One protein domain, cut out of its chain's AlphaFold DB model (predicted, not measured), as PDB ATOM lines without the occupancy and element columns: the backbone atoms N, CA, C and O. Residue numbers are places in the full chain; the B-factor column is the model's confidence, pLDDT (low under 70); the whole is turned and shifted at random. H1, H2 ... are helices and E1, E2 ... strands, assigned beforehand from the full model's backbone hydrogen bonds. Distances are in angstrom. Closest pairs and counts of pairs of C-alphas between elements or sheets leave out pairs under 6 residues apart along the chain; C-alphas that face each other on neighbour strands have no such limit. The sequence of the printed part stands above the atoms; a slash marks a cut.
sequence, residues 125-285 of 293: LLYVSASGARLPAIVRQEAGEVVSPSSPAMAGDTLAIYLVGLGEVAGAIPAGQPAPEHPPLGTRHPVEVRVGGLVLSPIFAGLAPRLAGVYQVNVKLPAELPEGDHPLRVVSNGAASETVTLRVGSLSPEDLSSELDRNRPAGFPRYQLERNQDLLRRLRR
ATOM      1  N   LEU A 125     -24.531  41.226  30.278       96.38
ATOM      2  CA  LEU A 125     -25.235  42.155  29.395       96.38
ATOM      3  C   LEU A 125     -26.165  43.047  30.212       96.38
ATOM      4  O   LEU A 125     -26.836  42.615  31.145       96.38
ATOM      5  N   LEU A 126     -26.219  44.322  29.838       92.44
ATOM      6  CA  LEU A 126     -27.221  45.222  30.386       92.44
ATOM      7  C   LEU A 126     -28.555  45.004  29.683       92.44
ATOM      8  O   LEU A 126     -28.608  44.586  28.528       92.44
ATOM      9  N   TYR A 127     -29.634  45.350  30.377       86.44
ATOM     10  CA  TYR A 127     -30.990  45.261  29.860       86.44
ATOM     11  C   TYR A 127     -31.675  46.625  29.900       86.44
ATOM     12  O   TYR A 127     -31.459  47.444  30.797       86.44
ATOM     13  N   VAL A 128     -32.539  46.860  28.921       80.25
ATOM     14  CA  VAL A 128     -33.403  48.036  28.816       80.25
ATOM     15  C   VAL A 128     -34.849  47.577  28.695       80.25
ATOM     16  O   VAL A 128     -35.117  46.482  28.215       80.25
ATOM     17  N   SER A 129     -35.802  48.405  29.119       73.94
ATOM     18  CA  SER A 129     -37.207  48.177  28.773       73.94
ATOM     19  C   SER A 129     -37.538  49.035  27.577       73.94
ATOM     20  O   SER A 129     -37.548  50.261  27.676       73.94
ATOM     21  N   ALA A 130     -37.862  48.376  26.479       68.94
ATOM     22  CA  ALA A 130     -38.401  49.001  25.287       68.94
ATOM     23  C   ALA A 130     -39.721  48.308  24.955       68.94
ATOM     24  O   ALA A 130     -39.837  47.090  25.080       68.94
ATOM     25  N   SER A 131     -40.737  49.094  24.600       67.94
ATOM     26  CA  SER A 131     -42.060  48.573  24.221       67.94
ATOM     27  C   SER A 131     -42.696  47.633  25.263       67.94
ATOM     28  O   SER A 131     -43.389  46.688  24.911       67.94
ATOM     29  N   GLY A 132     -42.445  47.875  26.556       72.19
ATOM     30  CA  GLY A 132     -42.979  47.060  27.657       72.19
ATOM     31  C   GLY A 132     -42.273  45.717  27.889       72.19
ATOM     32  O   GLY A 132     -42.692  44.975  28.772       72.19
ATOM     33  N   ALA A 133     -41.204  45.408  27.147       75.12
ATOM     34  CA  ALA A 133     -40.414  44.190  27.307       75.12
ATOM     35  C   ALA A 133     -38.997  44.499  27.806       75.12
ATOM     36  O   ALA A 133     -38.388  45.489  27.394       75.12
ATOM     37  N   ARG A 134     -38.448  43.621  28.657       80.25
ATOM     38  CA  ARG A 134     -37.036  43.651  29.062       80.25
ATOM     39  C   ARG A 134     -36.189  43.031  27.949       80.25
ATOM     40  O   ARG A 134     -36.266  41.830  27.711       80.25
ATOM     41  N   LEU A 135     -35.397  43.851  27.271       84.62
ATOM     42  CA  LEU A 135     -34.562  43.466  26.135       84.62
ATOM     43  C   LEU A 135     -33.082  43.654  26.472       84.62
ATOM     44  O   LEU A 135     -32.751  44.582  27.219       84.62
ATOM     45  N   PRO A 136     -32.181  42.819  25.929       90.81
ATOM     46  CA  PRO A 136     -30.754  43.077  26.047       90.81
ATOM     47  C   PRO A 136     -30.430  44.427  25.396       90.81
ATOM     48  O   PRO A 136     -31.004  44.797  24.369       90.81
ATOM     49  N   ALA A 137     -29.512  45.179  25.994       90.88
ATOM     50  CA  ALA A 137     -29.069  46.488  25.530       90.88
ATOM     51  C   ALA A 137     -28.141  46.337  24.313       90.88
ATOM     52  O   ALA A 137     -26.945  46.622  24.366       90.88
ATOM     53  N   ILE A 138     -28.713  45.845  23.218       94.19
ATOM     54  CA  ILE A 138     -28.082  45.662  21.916       94.19
ATOM     55  C   ILE A 138     -28.750  46.637  20.963       94.19
ATOM     56  O   ILE A 138     -29.975  46.706  20.889       94.19
ATOM     57  N   VAL A 139     -27.945  47.411  20.251       89.06
ATOM     58  CA  VAL A 139     -28.412  48.509  19.412       89.06
ATOM     59  C   VAL A 139     -27.859  48.351  18.007       89.06
ATOM     60  O   VAL A 139     -26.658  48.143  17.856       89.06
ATOM     61  N   ARG A 140     -28.698  48.520  16.982       89.75
ATOM     62  CA  ARG A 140     -28.224  48.728  15.604       89.75
ATOM     63  C   ARG A 140     -27.555  50.095  15.540       89.75
ATOM     64  O   ARG A 140     -28.234  51.110  15.685       89.75
ATOM     65  N   GLN A 141     -26.234  50.137  15.409       80.75
ATOM     66  CA  GLN A 141     -25.442  51.345  15.637       80.75
ATOM     67  C   GLN A 141     -25.830  52.477  14.680       80.75
ATOM     68  O   GLN A 141     -25.958  53.620  15.114       80.75
ATOM     69  N   GLU A 142     -26.047  52.165  13.403       78.00
ATOM     70  CA  GLU A 142     -26.410  53.139  12.373       78.00
ATOM     71  C   GLU A 142     -27.854  53.643  12.526       78.00
ATOM     72  O   GLU A 142     -28.105  54.837  12.371       78.00
ATOM     73  N   ALA A 143     -28.794  52.755  12.869       74.31
ATOM     74  CA  ALA A 143     -30.205  53.109  13.057       74.31
ATOM     75  C   ALA A 143     -30.485  53.757  14.424       74.31
ATOM     76  O   ALA A 143     -31.463  54.475  14.592       74.31
ATOM     77  N   GLY A 144     -29.643  53.501  15.427       75.31
ATOM     78  CA  GLY A 144     -29.858  53.970  16.792       75.31
ATOM     79  C   GLY A 144     -30.977  53.230  17.532       75.31
ATOM     80  O   GLY A 144     -31.394  53.669  18.601       75.31
ATOM     81  N   GLU A 145     -31.436  52.079  17.052       81.00
ATOM     82  CA  GLU A 145     -32.597  51.362  17.597       81.00
ATOM     83  C   GLU A 145     -32.203  50.128  18.412       81.00
ATOM     84  O   GLU A 145     -31.198  49.483  18.118       81.00
ATOM     85  N   VAL A 146     -32.972  49.825  19.469       85.94
ATOM     86  CA  VAL A 146     -32.746  48.614  20.278       85.94
ATOM     87  C   VAL A 146     -33.199  47.420  19.455       85.94
ATOM     88  O   VAL A 146     -34.320  47.423  18.948       85.94
ATOM     89  N   VAL A 147     -32.361  46.390  19.383       88.81
ATOM     90  CA  VAL A 147     -32.736  45.137  18.736       88.81
ATOM     91  C   VAL A 147     -33.879  44.492  19.515       88.81
ATOM     92  O   VAL A 147     -33.777  44.230  20.713       88.81
ATOM     93  N   SER A 148     -34.985  44.255  18.824       85.38
ATOM     94  CA  SER A 148     -36.228  43.724  19.378       85.38
ATOM     95  C   SER A 148     -36.942  42.855  18.339       85.38
ATOM     96  O   SER A 148     -36.592  42.910  17.163       85.38
ATOM     97  N   PRO A 149     -37.970  42.075  18.714       83.38
ATOM     98  CA  PRO A 149     -38.755  41.325  17.732       83.38
ATOM     99  C   PRO A 149     -39.377  42.202  16.632       83.38
ATOM    100  O   PRO A 149     -39.466  41.762  15.494       83.38
ATOM    101  N   SER A 150     -39.762  43.441  16.960       82.56
ATOM    102  CA  SER A 150     -40.336  44.417  16.021       82.56
ATOM    103  C   SER A 150     -39.297  45.294  15.310       82.56
ATOM    104  O   SER A 150     -39.650  46.053  14.422       82.56
ATOM    105  N   SER A 151     -38.032  45.240  15.728       85.69
ATOM    106  CA  SER A 151     -36.901  45.921  15.084       85.69
ATOM    107  C   SER A 151     -35.686  44.988  15.180       85.69
ATOM    108  O   SER A 151     -34.835  45.152  16.063       85.69
ATOM    109  N   PRO A 152     -35.663  43.904  14.376       92.38
ATOM    110  CA  PRO A 152     -34.610  42.898  14.441       92.38
ATOM    111  C   PRO A 152     -33.285  43.447  13.904       92.38
ATOM    112  O   PRO A 152     -33.246  44.444  13.182       92.38
ATOM    113  N   ALA A 153     -32.179  42.782  14.233       94.38
ATOM    114  CA  ALA A 153     -30.914  43.045  13.559       94.38
ATOM    115  C   ALA A 153     -30.998  42.592  12.093       94.38
ATOM    116  O   ALA A 153     -31.721  41.652  11.765       94.38
ATOM    117  N   MET A 154     -30.228  43.220  11.218       93.25
ATOM    118  CA  MET A 154     -30.066  42.799   9.831       93.25
ATOM    119  C   MET A 154     -28.670  42.216   9.622       93.25
ATOM    120  O   MET A 154     -27.701  42.598  10.286       93.25
ATOM    121  N   ALA A 155     -28.548  41.276   8.686       94.56
ATOM    122  CA  ALA A 155     -27.239  40.810   8.251       94.56
ATOM    123  C   ALA A 155     -26.415  42.004   7.744       94.56
ATOM    124  O   ALA A 155     -26.927  42.884   7.051       94.56
ATOM    125  N   GLY A 156     -25.142  42.066   8.128       94.31
ATOM    126  CA  GLY A 156     -24.310  43.231   7.849       94.31
ATOM    127  C   GLY A 156     -24.517  44.431   8.780       94.31
ATOM    128  O   GLY A 156     -23.820  45.419   8.583       94.31
ATOM    129  N   ASP A 157     -25.382  44.404   9.797       94.75
ATOM    130  CA  ASP A 157     -25.456  45.500  10.776       94.75
ATOM    131  C   ASP A 157     -24.181  45.613  11.617       94.75
ATOM    132  O   ASP A 157     -23.522  44.615  11.929       94.75
ATOM    133  N   THR A 158     -23.857  46.833  12.050       95.88
ATOM    134  CA  THR A 158     -22.949  47.028  13.182       95.88
ATOM    135  C   THR A 158     -23.784  47.102  14.456       95.88
ATOM    136  O   THR A 158     -24.631  47.981  14.604       95.88
ATOM    137  N   LEU A 159     -23.558  46.193  15.399       96.88
ATOM    138  CA  LEU A 159     -24.237  46.205  16.691       96.88
ATOM    139  C   LEU A 159     -23.366  46.872  17.750       96.88
ATOM    140  O   LEU A 159     -22.198  46.517  17.873       96.88
ATOM    141  N   ALA A 160     -23.955  47.753  18.558       96.25
ATOM    142  CA  ALA A 160     -23.399  48.222  19.823       96.25
ATOM    143  C   ALA A 160     -24.047  47.448  20.984       96.25
ATOM    144  O   ALA A 160     -25.253  47.544  21.211       96.25
ATOM    145  N   ILE A 161     -23.245  46.666  21.703       97.81
ATOM    146  CA  ILE A 161     -23.661  45.811  22.819       97.81
ATOM    147  C   ILE A 161     -23.183  46.456  24.122       97.81
ATOM    148  O   ILE A 161     -21.978  46.654  24.295       97.81
ATOM    149  N   TYR A 162     -24.102  46.765  25.038       96.81
ATOM    150  CA  TYR A 162     -23.782  47.352  26.342       96.81
ATOM    151  C   TYR A 162     -23.767  46.299  27.450       96.81
ATOM    152  O   TYR A 162     -24.684  45.489  27.581       96.81
ATOM    153  N   LEU A 163     -22.714  46.325  28.261       97.75
ATOM    154  CA  LEU A 163     -22.441  45.310  29.275       97.75
ATOM    155  C   LEU A 163     -21.562  45.859  30.401       97.75
ATOM    156  O   LEU A 163     -21.025  46.963  30.309       97.75
ATOM    157  N   VAL A 164     -21.393  45.080  31.461       97.94
ATOM    158  CA  VAL A 164     -20.442  45.351  32.549       97.94
ATOM    159  C   VAL A 164     -19.416  44.222  32.655       97.94
ATOM    160  O   VAL A 164     -19.566  43.176  32.026       97.94
ATOM    161  N   GLY A 165     -18.359  44.436  33.440       97.75
ATOM    162  CA  GLY A 165     -17.446  43.361  33.834       97.75
ATOM    163  C   GLY A 165     -16.419  42.923  32.787       97.75
ATOM    164  O   GLY A 165     -15.938  41.796  32.852       97.75
ATOM    165  N   LEU A 166     -16.025  43.792  31.848       98.31
ATOM    166  CA  LEU A 166     -14.906  43.497  30.936       98.31
ATOM    167  C   LEU A 166     -13.507  43.727  31.547       98.31
ATOM    168  O   LEU A 166     -12.509  43.505  30.861       98.31
ATOM    169  N   GLY A 167     -13.431  44.112  32.824       97.19
ATOM    170  CA  GLY A 167     -12.178  44.223  33.572       97.19
ATOM    171  C   GLY A 167     -11.386  45.494  33.271       97.19
ATOM    172  O   GLY A 167     -11.944  46.548  32.993       97.19
ATOM    173  N   GLU A 168     -10.063  45.413  33.351       97.06
ATOM    174  CA  GLU A 168      -9.178  46.568  33.173       97.06
ATOM    175  C   GLU A 168      -9.212  47.167  31.756       97.06
ATOM    176  O   GLU A 168      -9.363  46.465  30.749       97.06
ATOM    177  N   VAL A 169      -8.956  48.478  31.667       97.12
ATOM    178  CA  VAL A 169      -8.805  49.212  30.399       97.12
ATOM    179  C   VAL A 169      -7.370  49.669  30.132       97.12
ATOM    180  O   VAL A 169      -6.546  49.836  31.036       97.12
ATOM    181  N   ALA A 170      -7.045  49.852  28.854       92.94
ATOM    182  CA  ALA A 170      -5.809  50.437  28.364       92.94
ATOM    183  C   ALA A 170      -5.822  51.954  28.628       92.94
ATOM    184  O   ALA A 170      -6.186  52.762  27.781       92.94
ATOM    185  N   GLY A 171      -5.474  52.325  29.857       90.06
ATOM    186  CA  GLY A 171      -5.423  53.702  30.341       90.06
ATOM    187  C   GLY A 171      -5.615  53.750  31.853       90.06
ATOM    188  O   GLY A 171      -5.584  52.714  32.517       90.06
ATOM    189  N   ALA A 172      -5.808  54.950  32.396       88.62
ATOM    190  CA  ALA A 172      -6.153  55.147  33.798       88.62
ATOM    191  C   ALA A 172      -7.443  55.963  33.891       88.62
ATOM    192  O   ALA A 172      -7.539  57.052  33.327       88.62
ATOM    193  N   ILE A 173      -8.419  55.438  34.623       94.94
ATOM    194  CA  ILE A 173      -9.649  56.146  34.958       94.94
ATOM    195  C   ILE A 173     -10.040  55.789  36.396       94.94
ATOM    196  O   ILE A 173     -10.212  54.610  36.708       94.94
ATOM    197  N   PRO A 174     -10.151  56.770  37.308       96.31
ATOM    198  CA  PRO A 174     -10.703  56.512  38.629       96.31
ATOM    199  C   PRO A 174     -12.131  55.969  38.514       96.31
ATOM    200  O   PRO A 174     -12.919  56.461  37.704       96.31
ATOM    201  N   ALA A 175     -12.487  54.980  39.336       97.25
ATOM    202  CA  ALA A 175     -13.871  54.525  39.410       97.25
ATOM    203  C   ALA A 175     -14.795  55.707  39.752       97.25
ATOM    204  O   ALA A 175     -14.428  56.612  40.502       97.25
ATOM    205  N   GLY A 176     -15.993  55.701  39.181       96.62
ATOM    206  CA  GLY A 176     -17.005  56.736  39.350       96.62
ATOM    207  C   GLY A 176     -16.871  57.888  38.366       96.62
ATOM    208  O   GLY A 176     -17.810  58.670  38.249       96.62
ATOM    209  N   GLN A 177     -15.757  57.996  37.638       97.44
ATOM    210  CA  GLN A 177     -15.611  58.975  36.565       97.44
ATOM    211  C   GLN A 177     -16.374  58.533  35.307       97.44
ATOM    212  O   GLN A 177     -16.408  57.337  34.998       97.44
ATOM    213  N   PRO A 178     -16.956  59.480  34.553       93.75
ATOM    214  CA  PRO A 178     -17.550  59.174  33.265       93.75
ATOM    215  C   PRO A 178     -16.429  58.905  32.253       93.75
ATOM    216  O   PRO A 178     -15.459  59.661  32.177       93.75
ATOM    217  N   ALA A 179     -16.551  57.835  31.470       93.56
ATOM    218  CA  ALA A 179     -15.544  57.493  30.475       93.56
ATOM    219  C   ALA A 179     -15.407  58.589  29.398       93.56
ATOM    220  O   ALA A 179     -16.421  59.163  28.981       93.56
ATOM    221  N   PRO A 180     -14.182  58.888  28.929       92.38
ATOM    222  CA  PRO A 180     -13.966  59.894  27.898       92.38
ATOM    223  C   PRO A 180     -14.519  59.434  26.544       92.38
ATOM    224  O   PRO A 180     -14.505  58.249  26.220       92.38
ATOM    225  N   GLU A 181     -14.963  60.393  25.730       88.06
ATOM    226  CA  GLU A 181     -15.305  60.148  24.322       88.06
ATOM    227  C   GLU A 181     -14.029  59.993  23.470       88.06
ATOM    228  O   GLU A 181     -13.954  59.100  22.625       88.06
ATOM    229  N   HIS A 182     -12.994  60.810  23.730       87.50
ATOM    230  CA  HIS A 182     -11.743  60.816  22.965       87.50
ATOM    231  C   HIS A 182     -10.490  61.086  23.833       87.50
ATOM    232  O   HIS A 182     -10.480  62.072  24.574       87.50
ATOM    233  N   PRO A 183      -9.413  60.282  23.699       91.19
ATOM    234  CA  PRO A 183      -9.426  58.950  23.090       91.19
ATOM    235  C   PRO A 183     -10.280  57.978  23.932       91.19
ATOM    236  O   PRO A 183     -10.288  58.092  25.161       91.19
ATOM    237  N   PRO A 184     -11.000  57.027  23.308       93.50
ATOM    238  CA  PRO A 184     -11.772  56.036  24.051       93.50
ATOM    239  C   PRO A 184     -10.848  55.065  24.799       93.50
ATOM    240  O   PRO A 184      -9.752  54.740  24.339       93.50
ATOM    241  N   LEU A 185     -11.313  54.563  25.945       96.81
ATOM    242  CA  LEU A 185     -10.570  53.605  26.767       96.81
ATOM    243  C   LEU A 185     -10.959  52.170  26.399       96.81
ATOM    244  O   LEU A 185     -12.023  51.690  26.790       96.81
ATOM    245  N   GLY A 186     -10.096  51.496  25.637       97.50
ATOM    246  CA  GLY A 186     -10.278  50.100  25.225       97.50
ATOM    247  C   GLY A 186      -9.996  49.102  26.349       97.50
ATOM    248  O   GLY A 186      -9.226  49.388  27.258       97.50
ATOM    249  N   THR A 187     -10.600  47.921  26.290       97.94
ATOM    250  CA  THR A 187     -10.323  46.806  27.218       97.94
ATOM    251  C   THR A 187      -8.881  46.293  27.094       97.94
ATOM    252  O   THR A 187      -8.274  46.385  26.027       97.94
ATOM    253  N   ARG A 188      -8.305  45.755  28.181       96.81
ATOM    254  CA  ARG A 188      -6.988  45.078  28.143       96.81
ATOM    255  C   ARG A 188      -7.071  43.622  27.714       96.81
ATOM    256  O   ARG A 188      -6.115  43.096  27.149       96.81
ATOM    257  N   HIS A 189      -8.180  42.965  28.028       95.75
ATOM    258  CA  HIS A 189      -8.404  41.572  27.675       95.75
ATOM    259  C   HIS A 189      -9.060  41.469  26.295       95.75
ATOM    260  O   HIS A 189      -9.909  42.299  25.973       95.75
ATOM    261  N   PRO A 190      -8.704  40.458  25.482       95.69
ATOM    262  CA  PRO A 190      -9.361  40.236  24.203       95.69
ATOM    263  C   PRO A 190     -10.844  39.920  24.416       95.69
ATOM    264  O   PRO A 190     -11.205  39.186  25.341       95.69
ATOM    265  N   VAL A 191     -11.686  40.461  23.535       98.38
ATOM    266  CA  VAL A 191     -13.139  40.280  23.552       98.38
ATOM    267  C   VAL A 191     -13.581  39.619  22.253       98.38
ATOM    268  O   VAL A 191     -13.152  40.016  21.174       98.38
ATOM    269  N   GLU A 192     -14.475  38.645  22.363       98.44
ATOM    270  CA  GLU A 192     -15.155  37.987  21.251       98.44
ATOM    271  C   GLU A 192     -16.670  38.123  21.423       98.44
ATOM    272  O   GLU A 192     -17.187  38.045  22.542       98.44
ATOM    273  N   VAL A 193     -17.402  38.246  20.318       98.69
ATOM    274  CA  VAL A 193     -18.863  38.087  20.307       98.69
ATOM    275  C   VAL A 193     -19.193  36.796  19.581       98.69
ATOM    276  O   VAL A 193     -18.767  36.590  18.448       98.69
ATOM    277  N   ARG A 194     -19.952  35.910  20.223       98.38
ATOM    278  CA  ARG A 194     -20.385  34.650  19.612       98.38
ATOM    279  C   ARG A 194     -21.832  34.769  19.177       98.38
ATOM    280  O   ARG A 194     -22.654  35.080  20.028       98.38
ATOM    281  N   VAL A 195     -22.125  34.507  17.903       98.06
ATOM    282  CA  VAL A 195     -23.473  34.605  17.307       98.06
ATOM    283  C   VAL A 195     -23.747  33.357  16.482       98.06
ATOM    284  O   VAL A 195     -23.023  33.097  15.528       98.06
ATOM    285  N   GLY A 196     -24.755  32.559  16.838       91.81
ATOM    286  CA  GLY A 196     -25.158  31.412  16.006       91.81
ATOM    287  C   GLY A 196     -24.045  30.380  15.763       91.81
ATOM    288  O   GLY A 196     -24.014  29.731  14.725       91.81
ATOM    289  N   GLY A 197     -23.088  30.261  16.693       89.94
ATOM    290  CA  GLY A 197     -21.896  29.411  16.555       89.94
ATOM    291  C   GLY A 197     -20.690  30.089  15.890       89.94
ATOM    292  O   GLY A 197     -19.577  29.581  16.008       89.94
ATOM    293  N   LEU A 198     -20.874  31.256  15.271       96.69
ATOM    294  CA  LEU A 198     -19.790  32.081  14.742       96.69
ATOM    295  C   LEU A 198     -19.063  32.805  15.876       96.69
ATOM    296  O   LEU A 198     -19.684  33.205  16.861       96.69
ATOM    297  N   VAL A 199     -17.758  33.009  15.713       98.00
ATOM    298  CA  VAL A 199     -16.929  33.830  16.603       98.00
ATOM    299  C   VAL A 199     -16.535  35.089  15.843       98.00
ATOM    300  O   VAL A 199     -15.844  35.017  14.830       98.00
ATOM    301  N   LEU A 200     -17.003  36.238  16.318       98.31
ATOM    302  CA  LEU A 200     -16.799  37.540  15.696       98.31
ATOM    303  C   LEU A 200     -15.832  38.371  16.540       98.31
ATOM    304  O   LEU A 200     -15.985  38.483  17.759       98.31
ATOM    305  N   SER A 201     -14.851  38.979  15.874       98.06
ATOM    306  CA  SER A 201     -13.951  39.955  16.491       98.06
ATOM    307  C   SER A 201     -14.605  41.341  16.479       98.06
ATOM    308  O   SER A 201     -14.992  41.809  15.405       98.06
ATOM    309  N   PRO A 202     -14.751  42.016  17.633       97.94
ATOM    310  CA  PRO A 202     -15.270  43.375  17.686       97.94
ATOM    311  C   PRO A 202     -14.378  44.376  16.947       97.94
ATOM    312  O   PRO A 202     -13.154  44.288  16.992       97.94
ATOM    313  N   ILE A 203     -15.003  45.390  16.351       97.06
ATOM    314  CA  ILE A 203     -14.319  46.586  15.837       97.06
ATOM    315  C   ILE A 203     -13.877  47.478  17.006       97.06
ATOM    316  O   ILE A 203     -12.871  48.180  16.925       97.06
ATOM    317  N   PHE A 204     -14.630  47.453  18.107       97.19
ATOM    318  CA  PHE A 204     -14.304  48.168  19.333       97.19
ATOM    319  C   PHE A 204     -14.782  47.384  20.556       97.19
ATOM    320  O   PHE A 204     -15.872  46.815  20.539       97.19
ATOM    321  N   ALA A 205     -13.989  47.404  21.624       98.19
ATOM    322  CA  ALA A 205     -14.375  46.934  22.947       98.19
ATOM    323  C   ALA A 205     -13.711  47.820  24.008       98.19
ATOM    324  O   ALA A 205     -12.483  47.830  24.137       98.19
ATOM    325  N   GLY A 206     -14.509  48.569  24.767       97.81
ATOM    326  CA  GLY A 206     -14.011  49.550  25.732       97.81
ATOM    327  C   GLY A 206     -15.115  50.137  26.598       97.81
ATOM    328  O   GLY A 206     -16.259  49.693  26.535       97.81
ATOM    329  N   LEU A 207     -14.778  51.129  27.420       96.81
ATOM    330  CA  LEU A 207     -15.774  51.834  28.225       96.81
ATOM    331  C   LEU A 207     -16.735  52.621  27.330       96.81
ATOM    332  O   LEU A 207     -16.318  53.310  26.400       96.81
ATOM    333  N   ALA A 208     -18.024  52.525  27.647       94.56
ATOM    334  CA  ALA A 208     -19.069  53.295  26.997       94.56
ATOM    335  C   ALA A 208     -18.910  54.780  27.376       94.56
ATOM    336  O   ALA A 208     -18.896  55.097  28.572       94.56
ATOM    337  N   PRO A 209     -18.797  55.703  26.403       90.44
ATOM    338  CA  PRO A 209     -18.551  57.104  26.702       90.44
ATOM    339  C   PRO A 209     -19.599  57.715  27.632       90.44
ATOM    340  O   PRO A 209     -20.793  57.429  27.538       90.44
ATOM    341  N   ARG A 210     -19.143  58.616  28.509       90.00
ATOM    342  CA  ARG A 210     -19.950  59.369  29.483       90.00
ATOM    343  C   ARG A 210     -20.614  58.527  30.579       90.00
ATOM    344  O   ARG A 210     -21.397  59.069  31.359       90.00
ATOM    345  N   LEU A 211     -20.318  57.232  30.649       90.19
ATOM    346  CA  LEU A 211     -20.803  56.317  31.679       90.19
ATOM    347  C   LEU A 211     -19.649  55.853  32.570       90.19
ATOM    348  O   LEU A 211     -18.496  55.832  32.146       90.19
ATOM    349  N   ALA A 212     -19.964  55.465  33.806       93.88
ATOM    350  CA  ALA A 212     -19.011  54.841  34.718       93.88
ATOM    351  C   ALA A 212     -19.323  53.344  34.842       93.88
ATOM    352  O   ALA A 212     -20.466  52.970  35.099       93.88
ATOM    353  N   GLY A 213     -18.313  52.494  34.642       94.94
ATOM    354  CA  GLY A 213     -18.410  51.037  34.825       94.94
ATOM    355  C   GLY A 213     -19.218  50.281  33.768       94.94
ATOM    356  O   GLY A 213     -19.413  49.075  33.902       94.94
ATOM    357  N   VAL A 214     -19.669  50.972  32.717       96.75
ATOM    358  CA  VAL A 214     -20.366  50.382  31.569       96.75
ATOM    359  C   VAL A 214     -19.415  50.306  30.385       96.75
ATOM    360  O   VAL A 214     -18.699  51.262  30.091       96.75
ATOM    361  N   TYR A 215     -19.439  49.177  29.691       97.81
ATOM    362  CA  TYR A 215     -18.676  48.907  28.481       97.81
ATOM    363  C   TYR A 215     -19.592  48.894  27.262       97.81
ATOM    364  O   TYR A 215     -20.788  48.619  27.369       97.81
ATOM    365  N   GLN A 216     -19.005  49.169  26.103       96.50
ATOM    366  CA  GLN A 216     -19.625  49.027  24.797       96.50
ATOM    367  C   GLN A 216     -18.727  48.164  23.908       96.50
ATOM    368  O   GLN A 216     -17.514  48.382  23.824       96.50
ATOM    369  N   VAL A 217     -19.337  47.191  23.236       98.50
ATOM    370  CA  VAL A 217     -18.697  46.341  22.228       98.50
ATOM    371  C   VAL A 217     -19.386  46.580  20.891       98.50
ATOM    372  O   VAL A 217     -20.586  46.337  20.776       98.50
ATOM    373  N   ASN A 218     -18.631  47.039  19.892       97.75
ATOM    374  CA  ASN A 218     -19.134  47.228  18.532       97.75
ATOM    375  C   ASN A 218     -18.693  46.063  17.657       97.75
ATOM    376  O   ASN A 218     -17.491  45.835  17.505       97.75
ATOM    377  N   VAL A 219     -19.634  45.343  17.057       98.44
ATOM    378  CA  VAL A 219     -19.349  44.166  16.229       98.44
ATOM    379  C   VAL A 219     -20.145  44.202  14.931       98.44
ATOM    380  O   VAL A 219     -21.326  44.535  14.932       98.44
ATOM    381  N   LYS A 220     -19.496  43.857  13.816       98.12
ATOM    382  CA  LYS A 220     -20.148  43.720  12.509       98.12
ATOM    383  C   LYS A 220     -20.721  42.316  12.374       98.12
ATOM    384  O   LYS A 220     -19.979  41.343  12.512       98.12
ATOM    385  N   LEU A 221     -22.014  42.206  12.091       97.75
ATOM    386  CA  LEU A 221     -22.614  40.938  11.695       97.75
ATOM    387  C   LEU A 221     -22.161  40.569  10.271       97.75
ATOM    388  O   LEU A 221     -22.068  41.461   9.424       97.75
ATOM    389  N   PRO A 222     -21.898  39.284   9.974       96.88
ATOM    390  CA  PRO A 222     -21.638  38.835   8.607       96.88
ATOM    391  C   PRO A 222     -22.794  39.188   7.664       96.88
ATOM    392  O   PRO A 222     -23.957  39.170   8.075       96.88
ATOM    393  N   ALA A 223     -22.480  39.491   6.403       94.38
ATOM    394  CA  ALA A 223     -23.489  39.810   5.392       94.38
ATOM    395  C   ALA A 223     -24.326  38.578   5.006       94.38
ATOM    396  O   ALA A 223     -25.471  38.707   4.591       94.38
ATOM    397  N   GLU A 224     -23.762  37.385   5.185       92.56
ATOM    398  CA  GLU A 224     -24.386  36.098   4.885       92.56
ATOM    399  C   GLU A 224     -25.052  35.455   6.112       92.56
ATOM    400  O   GLU A 224     -25.430  34.285   6.059       92.56
ATOM    401  N   LEU A 225     -25.169  36.178   7.238       94.50
ATOM    402  CA  LEU A 225     -25.804  35.648   8.445       94.50
ATOM    403  C   LEU A 225     -27.284  35.333   8.149       94.50
ATOM    404  O   LEU A 225     -28.025  36.257   7.808       94.50
ATOM    405  N   PRO A 226     -27.734  34.067   8.277       93.69
ATOM    406  CA  PRO A 226     -29.110  33.710   7.950       93.69
ATOM    407  C   PRO A 226     -30.122  34.460   8.815       93.69
ATOM    408  O   PRO A 226     -29.869  34.719   9.994       93.69
ATOM    409  N   GLU A 227     -31.298  34.744   8.259       93.75
ATOM    410  CA  GLU A 227     -32.430  35.197   9.066       93.75
ATOM    411  C   GLU A 227     -32.820  34.123  10.094       93.75
ATOM    412  O   GLU A 227     -32.689  32.921   9.851       93.75
ATOM    413  N   GLY A 228     -33.304  34.553  11.256       93.12
ATOM    414  CA  GLY A 228     -33.696  33.671  12.345       93.12
ATOM    415  C   GLY A 228     -33.209  34.133  13.712       93.12
ATOM    416  O   GLY A 228     -32.702  35.238  13.892       93.12
ATOM    417  N   ASP A 229     -33.387  33.252  14.689       95.12
ATOM    418  CA  ASP A 229     -32.967  33.469  16.069       95.12
ATOM    419  C   ASP A 229     -31.582  32.860  16.279       95.12
ATOM    420  O   ASP A 229     -31.381  31.663  16.072       95.12
ATOM    421  N   HIS A 230     -30.630  33.676  16.727       96.88
ATOM    422  CA  HIS A 230     -29.255  33.255  16.970       96.88
ATOM    423  C   HIS A 230     -28.885  33.437  18.443       96.88
ATOM    424  O   HIS A 230     -29.092  34.525  18.982       96.88
ATOM    425  N   PRO A 231     -28.286  32.440  19.119       97.94
ATOM    426  CA  PRO A 231     -27.719  32.659  20.443       97.94
ATOM    427  C   PRO A 231     -26.548  33.643  20.349       97.94
ATOM    428  O   PRO A 231     -25.603  33.407  19.590       97.94
ATOM    429  N   LEU A 232     -26.601  34.709  21.144       98.38
ATOM    430  CA  LEU A 232     -25.564  35.723  21.280       98.38
ATOM    431  C   LEU A 232     -25.004  35.735  22.702       98.38
ATOM    432  O   LEU A 232     -25.759  35.756  23.672       98.38
ATOM    433  N   ARG A 233     -23.675  35.776  22.829       98.44
ATOM    434  CA  ARG A 233     -22.986  36.080  24.095       98.44
ATOM    435  C   ARG A 233     -21.654  36.778  23.852       98.44
ATOM    436  O   ARG A 233     -21.043  36.592  22.797       98.44
ATOM    437  N   VAL A 234     -21.179  37.515  24.849       98.75
ATOM    438  CA  VAL A 234     -19.854  38.145  24.837       98.75
ATOM    439  C   VAL A 234     -18.896  37.326  25.694       98.75
ATOM    440  O   VAL A 234     -19.246  36.901  26.794       98.75
ATOM    441  N   VAL A 235     -17.690  37.086  25.188       98.62
ATOM    442  CA  VAL A 235     -16.632  36.343  25.883       98.62
ATOM    443  C   VAL A 235     -15.414  37.243  26.034       98.62
ATOM    444  O   VAL A 235     -15.000  37.889  25.076       98.62
ATOM    445  N   SER A 236     -14.831  37.285  27.229       98.31
ATOM    446  CA  SER A 236     -13.588  38.009  27.496       98.31
ATOM    447  C   SER A 236     -12.732  37.242  28.490       98.31
ATOM    448  O   SER A 236     -13.217  36.838  29.547       98.31
ATOM    449  N   ASN A 237     -11.462  37.021  28.146       95.56
ATOM    450  CA  ASN A 237     -10.504  36.258  28.958       95.56
ATOM    451  C   ASN A 237     -11.039  34.887  29.446       95.56
ATOM    452  O   ASN A 237     -10.835  34.492  30.591       95.56
ATOM    453  N   GLY A 238     -11.794  34.182  28.596       92.75
ATOM    454  CA  GLY A 238     -12.391  32.879  28.917       92.75
ATOM    455  C   GLY A 238     -13.683  32.920  29.747       92.75
ATOM    456  O   GLY A 238     -14.390  31.914  29.782       92.75
ATOM    457  N   ALA A 239     -14.043  34.057  30.351       97.38
ATOM    458  CA  ALA A 239     -15.346  34.258  30.986       97.38
ATOM    459  C   ALA A 239     -16.395  34.686  29.949       97.38
ATOM    460  O   ALA A 239     -16.085  35.431  29.017       97.38
ATOM    461  N   ALA A 240     -17.639  34.235  30.108       97.69
ATOM    462  CA  ALA A 240     -18.737  34.535  29.194       97.69
ATOM    463  C   ALA A 240     -19.893  35.222  29.924       97.69
ATOM    464  O   ALA A 240     -20.165  34.897  31.078       97.69
ATOM    465  N   SER A 241     -20.590  36.112  29.218       98.44
ATOM    466  CA  SER A 241     -21.915  36.572  29.625       98.44
ATOM    467  C   SER A 241     -22.945  35.449  29.532       98.44
ATOM    468  O   SER A 241     -22.725  34.410  28.894       98.44
ATOM    469  N   GLU A 242     -24.120  35.707  30.090       96.12
ATOM    470  CA  GLU A 242     -25.342  35.008  29.732       96.12
ATOM    471  C   GLU A 242     -25.574  35.025  28.211       96.12
ATOM    472  O   GLU A 242     -25.076  35.890  27.479       96.12
ATOM    473  N   THR A 243     -26.309  34.020  27.729       97.31
ATOM    474  CA  THR A 243     -26.687  33.908  26.318       97.31
ATOM    475  C   THR A 243     -28.080  34.482  26.118       97.31
ATOM    476  O   THR A 243     -29.016  34.089  26.810       97.31
ATOM    477  N   VAL A 244     -28.216  35.383  25.148       96.00
ATOM    478  CA  VAL A 244     -29.489  35.991  24.748       96.00
ATOM    479  C   VAL A 244     -29.819  35.637  23.306       96.00
ATOM    480  O   VAL A 244     -28.938  35.280  22.529       96.00
ATOM    481  N   THR A 245     -31.088  35.751  22.932       95.31
ATOM    482  CA  THR A 245     -31.504  35.586  21.539       95.31
ATOM    483  C   THR A 245     -31.291  36.883  20.769       95.31
ATOM    484  O   THR A 245     -31.859  37.919  21.115       95.31
ATOM    485  N   LEU A 246     -30.503  36.820  19.699       96.25
ATOM    486  CA  LEU A 246     -30.416  37.847  18.671       96.25
ATOM    487  C   LEU A 246     -31.333  37.456  17.509       96.25
ATOM    488  O   LEU A 246     -31.042  36.505  16.786       96.25
ATOM    489  N   ARG A 247     -32.420  38.204  17.309       93.50
ATOM    490  CA  ARG A 247     -33.258  38.071  16.114       93.50
ATOM    491  C   ARG A 247     -32.580  38.770  14.937       93.50
ATOM    492  O   ARG A 247     -32.297  39.965  15.028       93.50
ATOM    493  N   VAL A 248     -32.371  38.039  13.846       94.81
ATOM    494  CA  VAL A 248     -31.888  38.554  12.562       94.81
ATOM    495  C   VAL A 248     -32.999  38.414  11.526       94.81
ATOM    496  O   VAL A 248     -33.581  37.337  11.399       94.81
ATOM    497  N   GLY A 249     -33.322  39.470  10.789       87.75
ATOM    498  CA  GLY A 249     -34.342  39.407   9.747       87.75
ATOM    499  C   GLY A 249     -34.622  40.748   9.090       87.75
ATOM    500  O   GLY A 249     -34.242  41.801   9.600       87.75
ATOM    501  N   SER A 250     -35.306  40.698   7.956       67.69
ATOM    502  CA  SER A 250     -35.922  41.862   7.329       67.69
ATOM    503  C   SER A 250     -37.193  42.295   8.082       67.69
ATOM    504  O   SER A 250     -37.928  41.465   8.618       67.69
ATOM    505  N   LEU A 251     -37.448  43.609   8.154       58.00
ATOM    506  CA  LEU A 251     -38.737  44.137   8.622       58.00
ATOM    507  C   LEU A 251     -39.832  43.671   7.658       58.00
ATOM    508  O   LEU A 251     -39.644  43.740   6.440       58.00
ATOM    509  N   SER A 252     -40.979  43.220   8.171       51.72
ATOM    510  CA  SER A 252     -42.100  42.913   7.283       51.72
ATOM    511  C   SER A 252     -42.624  44.210   6.625       51.72
ATOM    512  O   SER A 252     -42.505  45.293   7.208       51.72
ATOM    513  N   PRO A 253     -43.220  44.158   5.416       45.44
ATOM    514  CA  PRO A 253     -43.832  45.333   4.781       45.44
ATOM    515  C   PRO A 253     -44.906  46.025   5.637       45.44
ATOM    516  O   PRO A 253     -45.127  47.228   5.493       45.44
ATOM    517  N   GLU A 254     -45.552  45.286   6.542       51.25
ATOM    518  CA  GLU A 254     -46.520  45.825   7.501       51.25
ATOM    519  C   GLU A 254     -45.823  46.651   8.598       51.25
ATOM    520  O   GLU A 254     -46.295  47.741   8.931       51.25
ATOM    521  N   ASP A 255     -44.645  46.223   9.068       50.16
ATOM    522  CA  ASP A 255     -43.856  46.943  10.081       50.16
ATOM    523  C   ASP A 255     -43.308  48.277   9.550       50.16
ATOM    524  O   ASP A 255     -43.386  49.298  10.242       50.16
ATOM    525  N   LEU A 256     -42.863  48.296   8.287       46.28
ATOM    526  CA  LEU A 256     -42.352  49.484   7.582       46.28
ATOM    527  C   LEU A 256     -43.383  50.621   7.495       46.28
ATOM    528  O   LEU A 256     -43.028  51.797   7.597       46.28
ATOM    529  N   SER A 257     -44.668  50.282   7.345       45.06
ATOM    530  CA  SER A 257     -45.758  51.269   7.310       45.06
ATOM    531  C   SER A 257     -45.970  51.953   8.668       45.06
ATOM    532  O   SER A 257     -46.248  53.148   8.729       45.06
ATOM    533  N   SER A 258     -45.735  51.224   9.763       48.31
ATOM    534  CA  SER A 258     -45.884  51.722  11.135       48.31
ATOM    535  C   SER A 258     -44.666  52.510  11.649       48.31
ATOM    536  O   SER A 258     -44.775  53.264  12.624       48.31
ATOM    537  N   GLU A 259     -43.500  52.319  11.023       44.16
ATOM    538  CA  GLU A 259     -42.258  53.054  11.301       44.16
ATOM    539  C   GLU A 259     -42.193  54.387  10.548       44.16
ATOM    540  O   GLU A 259     -41.760  55.390  11.127       44.16
ATOM    541  N   LEU A 260     -42.682  54.439   9.300       46.69
ATOM    542  CA  LEU A 260     -42.735  55.684   8.523       46.69
ATOM    543  C   LEU A 260     -43.587  56.770   9.202       46.69
ATOM    544  O   LEU A 260     -43.238  57.948   9.133       46.69
ATOM    545  N   ASP A 261     -44.649  56.384   9.912       46.06
ATOM    546  CA  ASP A 261     -45.504  57.314  10.663       46.06
ATOM    547  C   ASP A 261     -44.862  57.821  11.970       46.06
ATOM    548  O   ASP A 261     -45.282  58.846  12.514       46.06
ATOM    549  N   ARG A 262     -43.821  57.146  12.487       52.09
ATOM    550  CA  ARG A 262     -43.181  57.481  13.774       52.09
ATOM    551  C   ARG A 262     -41.887  58.292  13.657       52.09
ATOM    552  O   ARG A 262     -41.580  59.045  14.580       52.09
ATOM    553  N   ASN A 263     -41.153  58.206  12.547       41.88
ATOM    554  CA  ASN A 263     -39.799  58.771  12.429       41.88
ATOM    555  C   ASN A 263     -39.709  60.064  11.587       41.88
ATOM    556  O   ASN A 263     -39.110  60.101  10.511       41.88
ATOM    557  N   ARG A 264     -40.206  61.189  12.130       39.38
ATOM    558  CA  ARG A 264     -39.757  62.536  11.704       39.38
ATOM    559  C   ARG A 264     -38.439  62.876  12.434       39.38
ATOM    560  O   ARG A 264     -38.389  62.732  13.654       39.38
ATOM    561  N   PRO A 265     -37.369  63.323  11.750       40.75
ATOM    562  CA  PRO A 265     -36.015  63.270  12.303       40.75
ATOM    563  C   PRO A 265     -35.733  64.363  13.345       40.75
ATOM    564  O   PRO A 265     -35.873  65.556  13.068       40.75
ATOM    565  N   ALA A 266     -35.223  63.957  14.510       36.84
ATOM    566  CA  ALA A 266     -34.431  64.796  15.408       36.84
ATOM    567  C   ALA A 266     -32.983  64.270  15.403       36.84
ATOM    568  O   ALA A 266     -32.752  63.070  15.484       36.84
ATOM    569  N   GLY A 267     -32.012  65.169  15.231       32.94
ATOM    570  CA  GLY A 267     -30.661  64.844  14.765       32.94
ATOM    571  C   GLY A 267     -29.827  63.865  15.612       32.94
ATOM    572  O   GLY A 267     -29.903  63.814  16.840       32.94
ATOM    573  N   PHE A 268     -28.952  63.164  14.889       41.31
ATOM    574  CA  PHE A 268     -28.057  62.063  15.272       41.31
ATOM    575  C   PHE A 268     -27.198  62.202  16.564       41.31
ATOM    576  O   PHE A 268     -26.890  61.163  17.144       41.31
ATOM    577  N   PRO A 269     -26.826  63.389  17.101       40.50
ATOM    578  CA  PRO A 269     -26.031  63.464  18.343       40.50
ATOM    579  C   PRO A 269     -26.830  63.367  19.659       40.50
ATOM    580  O   PRO A 269     -26.250  63.090  20.708       40.50
ATOM    581  N   ARG A 270     -28.152  63.600  19.652       38.41
ATOM    582  CA  ARG A 270     -28.979  63.567  20.884       38.41
ATOM    583  C   ARG A 270     -29.281  62.145  21.377       38.41
ATOM    584  O   ARG A 270     -29.478  61.942  22.575       38.41
ATOM    585  N   TYR A 271     -29.226  61.161  20.480       42.09
ATOM    586  CA  TYR A 271     -29.672  59.788  20.732       42.09
ATOM    587  C   TYR A 271     -28.783  58.991  21.702       42.09
ATOM    588  O   TYR A 271     -29.290  58.165  22.456       42.09
ATOM    589  N   GLN A 272     -27.470  59.248  21.756       38.66
ATOM    590  CA  GLN A 272     -26.602  58.581  22.739       38.66
ATOM    591  C   GLN A 272     -26.758  59.153  24.159       38.66
ATOM    592  O   GLN A 272     -26.633  58.426  25.143       38.66
ATOM    593  N   LEU A 273     -27.086  60.444  24.288       37.94
ATOM    594  CA  LEU A 273     -27.175  61.123  25.582       37.94
ATOM    595  C   LEU A 273     -28.446  60.743  26.360       37.94
ATOM    596  O   LEU A 273     -28.370  60.452  27.554       37.94
ATOM    597  N   GLU A 274     -29.600  60.698  25.690       42.03
ATOM    598  CA  GLU A 274     -30.880  60.310  26.308       42.03
ATOM    599  C   GLU A 274     -30.904  58.823  26.704       42.03
ATOM    600  O   GLU A 274     -31.503  58.444  27.714       42.03
ATOM    601  N   ARG A 275     -30.172  57.978  25.969       50.47
ATOM    602  CA  ARG A 275     -30.100  56.532  26.210       50.47
ATOM    603  C   ARG A 275     -29.141  56.153  27.330       50.47
ATOM    604  O   ARG A 275     -29.477  55.312  28.161       50.47
ATOM    605  N   ASN A 276     -28.005  56.844  27.423       43.31
ATOM    606  CA  ASN A 276     -27.127  56.761  28.588       43.31
ATOM    607  C   ASN A 276     -27.886  57.150  29.868       43.31
ATOM    608  O   ASN A 276     -27.688  56.531  30.908       43.31
ATOM    609  N   GLN A 277     -28.826  58.099  29.794       43.50
ATOM    610  CA  GLN A 277     -29.693  58.448  30.923       43.50
ATOM    611  C   GLN A 277     -30.772  57.395  31.240       43.50
ATOM    612  O   GLN A 277     -31.162  57.297  32.403       43.50
ATOM    613  N   ASP A 278     -31.268  56.609  30.276       45.47
ATOM    614  CA  ASP A 278     -32.198  55.491  30.549       45.47
ATOM    615  C   ASP A 278     -31.474  54.274  31.151       45.47
ATOM    616  O   ASP A 278     -31.913  53.735  32.168       45.47
ATOM    617  N   LEU A 279     -30.302  53.916  30.609       51.50
ATOM    618  CA  LEU A 279     -29.409  52.906  31.194       51.50
ATOM    619  C   LEU A 279     -29.012  53.287  32.627       51.50
ATOM    620  O   LEU A 279     -29.118  52.468  33.538       51.50
ATOM    621  N   LEU A 280     -28.650  54.555  32.863       51.03
ATOM    622  CA  LEU A 280     -28.370  55.067  34.208       51.03
ATOM    623  C   LEU A 280     -29.607  55.075  35.114       51.03
ATOM    624  O   LEU A 280     -29.474  54.776  36.295       51.03
ATOM    625  N   ARG A 281     -30.807  55.389  34.605       52.81
ATOM    626  CA  ARG A 281     -32.054  55.319  35.392       52.81
ATOM    627  C   ARG A 281     -32.368  53.897  35.863       52.81
ATOM    628  O   ARG A 281     -32.878  53.742  36.966       52.81
ATOM    629  N   ARG A 282     -32.023  52.874  35.077       51.06
ATOM    630  CA  ARG A 282     -32.257  51.455  35.411       51.06
ATOM    631  C   ARG A 282     -31.182  50.871  36.314       51.06
ATOM    632  O   ARG A 282     -31.504  50.217  37.297       51.06
ATOM    633  N   LEU A 283     -29.917  51.216  36.075       50.69
ATOM    634  CA  LEU A 283     -28.820  50.908  36.999       50.69
ATOM    635  C   LEU A 283     -29.005  51.562  38.380       50.69
ATOM    636  O   LEU A 283     -28.357  51.157  39.343       50.69
ATOM    637  N   ARG A 284     -29.893  52.558  38.506       52.38
ATOM    638  CA  ARG A 284     -30.270  53.185  39.779       52.38
ATOM    639  C   ARG A 284     -31.367  52.442  40.547       52.38
ATOM    640  O   ARG A 284     -31.576  52.784  41.696       52.38
ATOM    641  N   ARG A 285     -32.077  51.459  39.979       41.75
ATOM    642  CA  ARG A 285     -33.062  50.652  40.725       41.75
ATOM    643  C   ARG A 285     -33.360  49.358  39.972       41.75
ATOM    644  O   ARG A 285     -34.032  49.399  38.944       41.75
TER     645      ARG A 285
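AT A GLANCE: This is residues 125 to 285 of the 293 residues of an uncharacterized protein of Bryobacteraceae bacterium (UniProt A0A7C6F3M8). Two small four-stranded sheets, E3 E4 E8 E7 and E6 E5 E9 E10, lie partly face to face, with E5 crossing over E8 at a slant. The hairpin E1 and E2 sits beyond the E3 edge of the first sheet; after E10 the backbone swings out through H1 and the free residues 260 to 267, then comes back with H2, which packs on E1. The printed part has 161 residues, with ten named strands followed by two named helices; all three sheets are antiparallel, and the class is mixed, though the named elements hold only 72 residues, under half. The whole is compact, with a radius of gyration of the C-alphas of 15.8 A and spans of 49 by 36 by 29 A.

IN THESE COORDINATES: E1, residues 127 to 130, begins at C-alpha 127 (-30.990, 45.261, 29.860). E2 covers 133 to 136 and E3 138 to 140. E4, residues 158 to 164, is 19.6 A long. E5 is 191 to 195, E6 198 to 200 and E7 204 to 207. E8, residues 215 to 220, measures 16.9 A. E9, residues 228 to 236, is the longest strand at 25.5 A, and E10 is 244 to 248. H1 covers 253 to 260. H2, residues 270 to 283, measures 20.5 A and ends at C-alpha 283 (-28.820, 50.908, 36.999).

HOW THE PARTS SIT: In the first sheet N 139 and O 160 of the hairpin E3 and E4 are 2.9 A apart. E4 and E8 have N 161 and O 217 at 2.8 A; the hairpin E7 and E8 has N 218 and O 204 at 2.8 A. In the second, strongly twisted only just with C-alphas up to 4.3 A off its best plane, N 195 and O 198 of the hairpin E5 and E6 are within hydrogen-bond range at 3.0 A. E9 pairs staggered: residues 232 to 236 with E5, N 192 and O 235 at 2.9 A, and 228 to 232 with E10, N 230 and O 246 at 2.9 A. Between the sheets, the closest C-alphas of E5 and E8 are those of Val 193 and Val 219, 7.3 A apart. In the hairpin E1 and E2, N 128 and O 135 are 2.9 A apart; E2 runs on into E3 at 83 degrees. The closest C-alphas of E1 and H2 are those of Val 128 and Leu 279, 6.7 A apart. H1 and H2 are apart. O i to N i+4 pairs are within hydrogen-bond range in 2 of 4 cases in H1 and 9 of 10 in H2.

THE WHOLE: The two C-alphas farthest apart, those of Ala 172 and Glu 254, are separated by 49.1 A. The printed part has no cut. The long links are E3 to E4, 17 residues, and E4 to E5, 26 residues. Mean pLDDT of the printed part is 82.4; residues 130 to 131 and 250 to 285 are under 70.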